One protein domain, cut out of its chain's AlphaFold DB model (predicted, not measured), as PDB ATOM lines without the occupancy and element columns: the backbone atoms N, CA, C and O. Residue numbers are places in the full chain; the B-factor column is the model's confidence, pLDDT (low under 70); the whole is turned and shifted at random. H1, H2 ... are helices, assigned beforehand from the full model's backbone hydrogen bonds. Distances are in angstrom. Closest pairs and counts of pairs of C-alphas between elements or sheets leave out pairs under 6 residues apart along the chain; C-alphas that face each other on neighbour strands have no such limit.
ATOM      1  N   ARG A   9     -21.322 -34.729 -61.595       91.00
ATOM      2  CA  ARG A   9     -21.670 -34.874 -60.170       91.00
ATOM      3  C   ARG A   9     -22.484 -36.138 -59.879       91.00
ATOM      4  O   ARG A   9     -22.202 -36.820 -58.901       91.00
ATOM      5  N   LEU A  10     -23.461 -36.479 -60.724       92.06
ATOM      6  CA  LEU A  10     -24.293 -37.676 -60.535       92.06
ATOM      7  C   LEU A  10     -23.471 -38.967 -60.629       92.06
ATOM      8  O   LEU A  10     -23.681 -39.888 -59.845       92.06
ATOM      9  N   ARG A  11     -22.501 -39.007 -61.549       92.19
ATOM     10  CA  ARG A  11     -21.615 -40.160 -61.749       92.19
ATOM     11  C   ARG A  11     -20.608 -40.313 -60.607       92.19
ATOM     12  O   ARG A  11     -20.289 -41.431 -60.218       92.19
ATOM     13  N   LEU A  12     -20.144 -39.199 -60.038       93.31
ATOM     14  CA  LEU A  12     -19.315 -39.212 -58.830       93.31
ATOM     15  C   LEU A  12     -20.105 -39.703 -57.610       93.31
ATOM     16  O   LEU A  12     -19.605 -40.521 -56.848       93.31
ATOM     17  N   LEU A  13     -21.360 -39.267 -57.452       95.50
ATOM     18  CA  LEU A  13     -22.227 -39.741 -56.368       95.50
ATOM     19  C   LEU A  13     -22.521 -41.241 -56.474       95.50
ATOM     20  O   LEU A  13     -22.466 -41.939 -55.463       95.50
ATOM     21  N   SER A  14     -22.788 -41.757 -57.679       95.44
ATOM     22  CA  SER A  14     -23.019 -43.193 -57.870       95.44
ATOM     23  C   SER A  14     -21.766 -44.022 -57.583       95.44
ATOM     24  O   SER A  14     -21.868 -45.085 -56.978       95.44
ATOM     25  N   LEU A  15     -20.587 -43.525 -57.973       95.31
ATOM     26  CA  LEU A  15     -19.311 -44.163 -57.657       95.31
ATOM     27  C   LEU A  15     -19.037 -44.168 -56.149       95.31
ATOM     28  O   LEU A  15     -18.704 -45.217 -55.609       95.31
ATOM     29  N   ASN A  16     -19.253 -43.044 -55.458       96.75
ATOM     30  CA  ASN A  16     -19.104 -42.965 -54.002       96.75
ATOM     31  C   ASN A  16     -20.060 -43.920 -53.279       96.75
ATOM     32  O   ASN A  16     -19.655 -44.585 -52.332       96.75
ATOM     33  N   LYS A  17     -21.310 -44.037 -53.744       98.00
ATOM     34  CA  LYS A  17     -22.272 -44.996 -53.186       98.00
ATOM     35  C   LYS A  17     -21.776 -46.439 -53.331       98.00
ATOM     36  O   LYS A  17     -21.792 -47.181 -52.355       98.00
ATOM     37  N   LEU A  18     -21.311 -46.813 -54.526       98.31
ATOM     38  CA  LEU A  18     -20.781 -48.149 -54.808       98.31
ATOM     39  C   LEU A  18     -19.515 -48.442 -53.990       98.31
ATOM     40  O   LEU A  18     -19.365 -49.532 -53.447       98.31
ATOM     41  N   GLN A  19     -18.622 -47.463 -53.850       98.31
ATOM     42  CA  GLN A  19     -17.440 -47.577 -53.000       98.31
ATOM     43  C   GLN A  19     -17.833 -47.841 -51.540       98.31
ATOM     44  O   GLN A  19     -17.290 -48.752 -50.918       98.31
ATOM     45  N   SER A  20     -18.788 -47.081 -51.001       97.62
ATOM     46  CA  SER A  20     -19.276 -47.279 -49.634       97.62
ATOM     47  C   SER A  20     -19.885 -48.662 -49.414       97.62
ATOM     48  O   SER A  20     -19.667 -49.258 -48.365       97.62
ATOM     49  N   GLU A  21     -20.586 -49.204 -50.411       98.25
ATOM     50  CA  GLU A  21     -21.147 -50.557 -50.367       98.25
ATOM     51  C   GLU A  21     -20.055 -51.639 -50.343       98.25
ATOM     52  O   GLU A  21     -20.100 -52.539 -49.506       98.25
ATOM     53  N   ILE A  22     -19.024 -51.508 -51.188       98.56
ATOM     54  CA  ILE A  22     -17.891 -52.448 -51.237       98.56
ATOM     55  C   ILE A  22     -17.094 -52.436 -49.930       98.56
ATOM     56  O   ILE A  22     -16.751 -53.491 -49.399       98.56
ATOM     57  N   PHE A  23     -16.777 -51.249 -49.414       98.38
ATOM     58  CA  PHE A  23     -15.914 -51.096 -48.239       98.38
ATOM     59  C   PHE A  23     -16.683 -51.021 -46.919       98.38
ATOM     60  O   PHE A  23     -16.070 -50.783 -45.880       98.38
ATOM     61  N   GLN A  24     -18.005 -51.213 -46.951       97.50
ATOM     62  CA  GLN A  24     -18.882 -51.128 -45.781       97.50
ATOM     63  C   GLN A  24     -18.705 -49.810 -45.002       97.50
ATOM     64  O   GLN A  24     -18.750 -49.783 -43.772       97.50
ATOM     65  N   THR A  25     -18.481 -48.706 -45.718       96.50
ATOM     66  CA  THR A  25     -18.390 -47.365 -45.129       96.50
ATOM     67  C   THR A  25     -19.722 -46.630 -45.230       96.50
ATOM     68  O   THR A  25     -20.631 -47.016 -45.964       96.50
ATOM     69  N   THR A  26     -19.872 -45.553 -44.464       96.00
ATOM     70  CA  THR A  26     -21.089 -44.741 -44.466       96.00
ATOM     71  C   THR A  26     -21.177 -43.886 -45.737       96.00
ATOM     72  O   THR A  26     -20.240 -43.186 -46.116       96.00
ATOM     73  N   TYR A  27     -22.334 -43.905 -46.406       97.19
ATOM     74  CA  TYR A  27     -22.633 -43.010 -47.528       97.19
ATOM     75  C   TYR A  27     -23.536 -41.862 -47.051       97.19
ATOM     76  O   TYR A  27     -24.715 -42.076 -46.774       97.19
ATOM     77  N   ASN A  28     -22.994 -40.642 -46.948       96.19
ATOM     78  CA  ASN A  28     -23.706 -39.457 -46.441       96.19
ATOM     79  C   ASN A  28     -23.663 -38.272 -47.434       96.19
ATOM     80  O   ASN A  28     -22.941 -37.301 -47.208       96.19
ATOM     81  N   PRO A  29     -24.434 -38.310 -48.538       96.12
ATOM     82  CA  PRO A  29     -24.395 -37.281 -49.586       96.12
ATOM     83  C   PRO A  29     -24.992 -35.925 -49.168       96.12
ATOM     84  O   PRO A  29     -24.842 -34.948 -49.899       96.12
ATOM     85  N   HIS A  30     -25.692 -35.873 -48.031       96.00
ATOM     86  CA  HIS A  30     -26.350 -34.676 -47.494       96.00
ATOM     87  C   HIS A  30     -25.654 -34.117 -46.248       96.00
ATOM     88  O   HIS A  30     -26.180 -33.200 -45.626       96.00
ATOM     89  N   GLU A  31     -24.505 -34.685 -45.864       94.19
ATOM     90  CA  GLU A  31     -23.701 -34.233 -44.721       94.19
ATOM     91  C   GLU A  31     -24.502 -34.146 -43.405       94.19
ATOM     92  O   GLU A  31     -24.259 -33.310 -42.531       94.19
ATOM     93  N   LEU A  32     -25.474 -35.048 -43.238       97.50
ATOM     94  CA  LEU A  32     -26.326 -35.091 -42.053       97.50
ATOM     95  C   LEU A  32     -25.530 -35.552 -40.827       97.50
ATOM     96  O   LEU A  32     -24.642 -36.405 -40.907       97.50
ATOM     97  N   ARG A  33     -25.881 -35.026 -39.650       96.25
ATOM     98  CA  ARG A  33     -25.251 -35.397 -38.375       96.25
ATOM     99  C   ARG A  33     -25.860 -36.687 -37.823       96.25
ATOM    100  O   ARG A  33     -26.719 -36.652 -36.954       96.25
ATOM    101  N   ILE A  34     -25.368 -37.822 -38.308       95.56
ATOM    102  CA  ILE A  34     -25.812 -39.178 -37.921       95.56
ATOM    103  C   ILE A  34     -25.070 -39.776 -36.710       95.56
ATOM    104  O   ILE A  34     -25.353 -40.893 -36.297       95.56
ATOM    105  N   GLY A  35     -24.113 -39.051 -36.116       95.94
ATOM    106  CA  GLY A  35     -23.418 -39.490 -34.894       95.94
ATOM    107  C   GLY A  35     -22.245 -40.460 -35.103       95.94
ATOM    108  O   GLY A  35     -21.636 -40.890 -34.126       95.94
ATOM    109  N   GLU A  36     -21.858 -40.738 -36.350       95.81
ATOM    110  CA  GLU A  36     -20.755 -41.647 -36.710       95.81
ATOM    111  C   GLU A  36     -19.438 -41.338 -35.972       95.81
ATOM    112  O   GLU A  36     -18.766 -42.243 -35.479       95.81
ATOM    113  N   LYS A  37     -19.106 -40.049 -35.802       94.56
ATOM    114  CA  LYS A  37     -17.933 -39.587 -35.036       94.56
ATOM    115  C   LYS A  37     -17.862 -40.189 -33.629       94.56
ATOM    116  O   LYS A  37     -16.768 -40.420 -33.116       94.56
ATOM    117  N   TYR A  38     -19.010 -40.368 -32.980       96.00
ATOM    118  CA  TYR A  38     -19.083 -40.906 -31.627       96.00
ATOM    119  C   TYR A  38     -19.075 -42.435 -31.631       96.00
ATOM    120  O   TYR A  38     -18.399 -43.018 -30.789       96.00
ATOM    121  N   LEU A  39     -19.748 -43.070 -32.595       94.69
ATOM    122  CA  LEU A  39     -19.830 -44.531 -32.715       94.69
ATOM    123  C   LEU A  39     -18.490 -45.170 -33.112       94.69
ATOM    124  O   LEU A  39     -18.070 -46.147 -32.503       94.69
ATOM    125  N   ASN A  40     -17.772 -44.576 -34.069       95.25
ATOM    126  CA  ASN A  40     -16.480 -45.092 -34.543       95.25
ATOM    127  C   ASN A  40     -15.324 -44.805 -33.572       95.25
ATOM    128  O   ASN A  40     -14.196 -45.273 -33.759       95.25
ATOM    129  N   ARG A  41     -15.561 -44.003 -32.527       96.62
ATOM    130  CA  ARG A  41     -14.523 -43.660 -31.559       96.62
ATOM    131  C   ARG A  41     -14.216 -44.877 -30.690       96.62
ATOM    132  O   ARG A  41     -15.046 -45.318 -29.904       96.62
ATOM    133  N   LYS A  42     -12.970 -45.362 -30.759       96.25
ATOM    134  CA  LYS A  42     -12.479 -46.433 -29.879       96.25
ATOM    135  C   LYS A  42     -12.699 -46.077 -28.406       96.25
ATOM    136  O   LYS A  42     -12.384 -44.963 -27.966       96.25
ATOM    137  N   LEU A  43     -13.203 -47.042 -27.644       95.81
ATOM    138  CA  LEU A  43     -13.394 -46.910 -26.204       95.81
ATOM    139  C   LEU A  43     -12.037 -46.750 -25.507       95.81
ATOM    140  O   LEU A  43     -11.092 -47.471 -25.804       95.81
ATOM    141  N   LYS A  44     -11.948 -45.819 -24.552       95.50
ATOM    142  CA  LYS A  44     -10.716 -45.540 -23.784       95.50
ATOM    143  C   LYS A  44     -10.732 -46.129 -22.367       95.50
ATOM    144  O   LYS A  44      -9.828 -45.857 -21.582       95.50
ATOM    145  N   GLY A  45     -11.748 -46.925 -22.026       94.56
ATOM    146  CA  GLY A  45     -11.971 -47.408 -20.658       94.56
ATOM    147  C   GLY A  45     -10.794 -48.201 -20.083       94.56
ATOM    148  O   GLY A  45     -10.435 -48.013 -18.925       94.56
ATOM    149  N   HIS A  46     -10.130 -49.020 -20.903       91.75
ATOM    150  CA  HIS A  46      -8.954 -49.787 -20.480       91.75
ATOM    151  C   HIS A  46      -7.770 -48.892 -20.068       91.75
ATOM    152  O   HIS A  46      -7.070 -49.213 -19.105       91.75
ATOM    153  N   LEU A  47      -7.571 -47.754 -20.747       92.88
ATOM    154  CA  LEU A  47      -6.534 -46.779 -20.391       92.88
ATOM    155  C   LEU A  47      -6.841 -46.138 -19.038       92.88
ATOM    156  O   LEU A  47      -5.960 -46.074 -18.190       92.88
ATOM    157  N   MET A  48      -8.092 -45.719 -18.810       92.56
ATOM    158  CA  MET A  48      -8.499 -45.157 -17.515       92.56
ATOM    159  C   MET A  48      -8.370 -46.172 -16.380       92.56
ATOM    160  O   MET A  48      -7.890 -45.822 -15.308       92.56
ATOM    161  N   ARG A  49      -8.762 -47.431 -16.606       91.62
ATOM    162  CA  ARG A  49      -8.642 -48.492 -15.595       91.62
ATOM    163  C   ARG A  49      -7.196 -48.706 -15.153       91.62
ATOM    164  O   ARG A  49      -6.956 -48.966 -13.982       91.62
ATOM    165  N   SER A  50      -6.258 -48.602 -16.088       89.31
ATOM    166  CA  SER A  50      -4.832 -48.837 -15.842       89.31
ATOM    167  C   SER A  50      -4.096 -47.592 -15.333       89.31
ATOM    168  O   SER A  50      -2.878 -47.627 -15.204       89.31
ATOM    169  N   TYR A  51      -4.808 -46.485 -15.079       92.62
ATOM    170  CA  TYR A  51      -4.201 -45.217 -14.671       92.62
ATOM    171  C   TYR A  51      -3.459 -45.326 -13.336       92.62
ATOM    172  O   TYR A  51      -2.354 -44.810 -13.200       92.62
TER     173      TYR A  51
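What this domain is: This is residues 9 to 51 of the 94 residues of an uncharacterized protein of Melampsora larici-populina (strain 98AG31 / pathotype 3-4-7) (UniProt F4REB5). An open, drawn-out chain with one longer helix, H1, at one end, a loop of residues 24 to 35 that folds back from the end of H1 and leads to the single turn of H2, and then a thin arm that sticks out, residues 37 to 51, with the short helix H3 near its tip. The three helices make no common core, and the arm adds much of the length. The printed part has 43 residues with three named helices, H1, H2 and H3 in that order along the chain, and no named strand; the class is all helix. The whole is extended, with a radius of gyration of the C-alphas of 15.9 A, and the C-alphas span 50 by 21 by 10 A along their three main axes.

How they stand to each other: The first helix, H1, residues 9 to 23, touches no helix. A long link of 12 residues, 24 to 35, joins it to H2, residues 36 to 39, and H1 and H2 are apart. A tight link of 5 residues joins H2 to H3, residues 45 to 49, and these two are apart as well. H1 and H3 are also apart, with no C-alpha of the one within 8 A of the other. Residues 37 to 51 stand free, of which 37 to 39 belong to H2 and 45 to 49 to H3: they have no C-alpha 8 or more residues away along the chain within 10 A. In H1 and H3 every pair of O of residue i and N of residue i+4 is within hydrogen-bond range; H2 is too short for such a pair, and its one pair of O of residue i and N of residue i+3 is within range.

Where its parts are: H1 begins at C-alpha 9, (-21.670, -34.874, -60.170), and ends at C-alpha 23, (-15.914, -51.096, -48.239), 20.9 A from first to last C-alpha. The link after it, residues 24 to 35, leads from C-alpha 23 to C-alpha 36, the first of H2, at (-20.755, -41.647, -36.710). H2 runs from Glu 36 to Leu 39, and H3 from Gly 45 to Arg 49, where C-alpha 49 is at (-8.642, -48.492, -15.595).

The domain as a whole: The two C-alphas farthest apart are those of Leu 10 and Tyr 51, 50.6 A. The printed part has no cut. The link from H1 to H2 is long, and its C-alphas lie 5 to 14 A from the mean of the C-alphas. The mean pLDDT of the printed part is 95.3, and no printed residue is under 70.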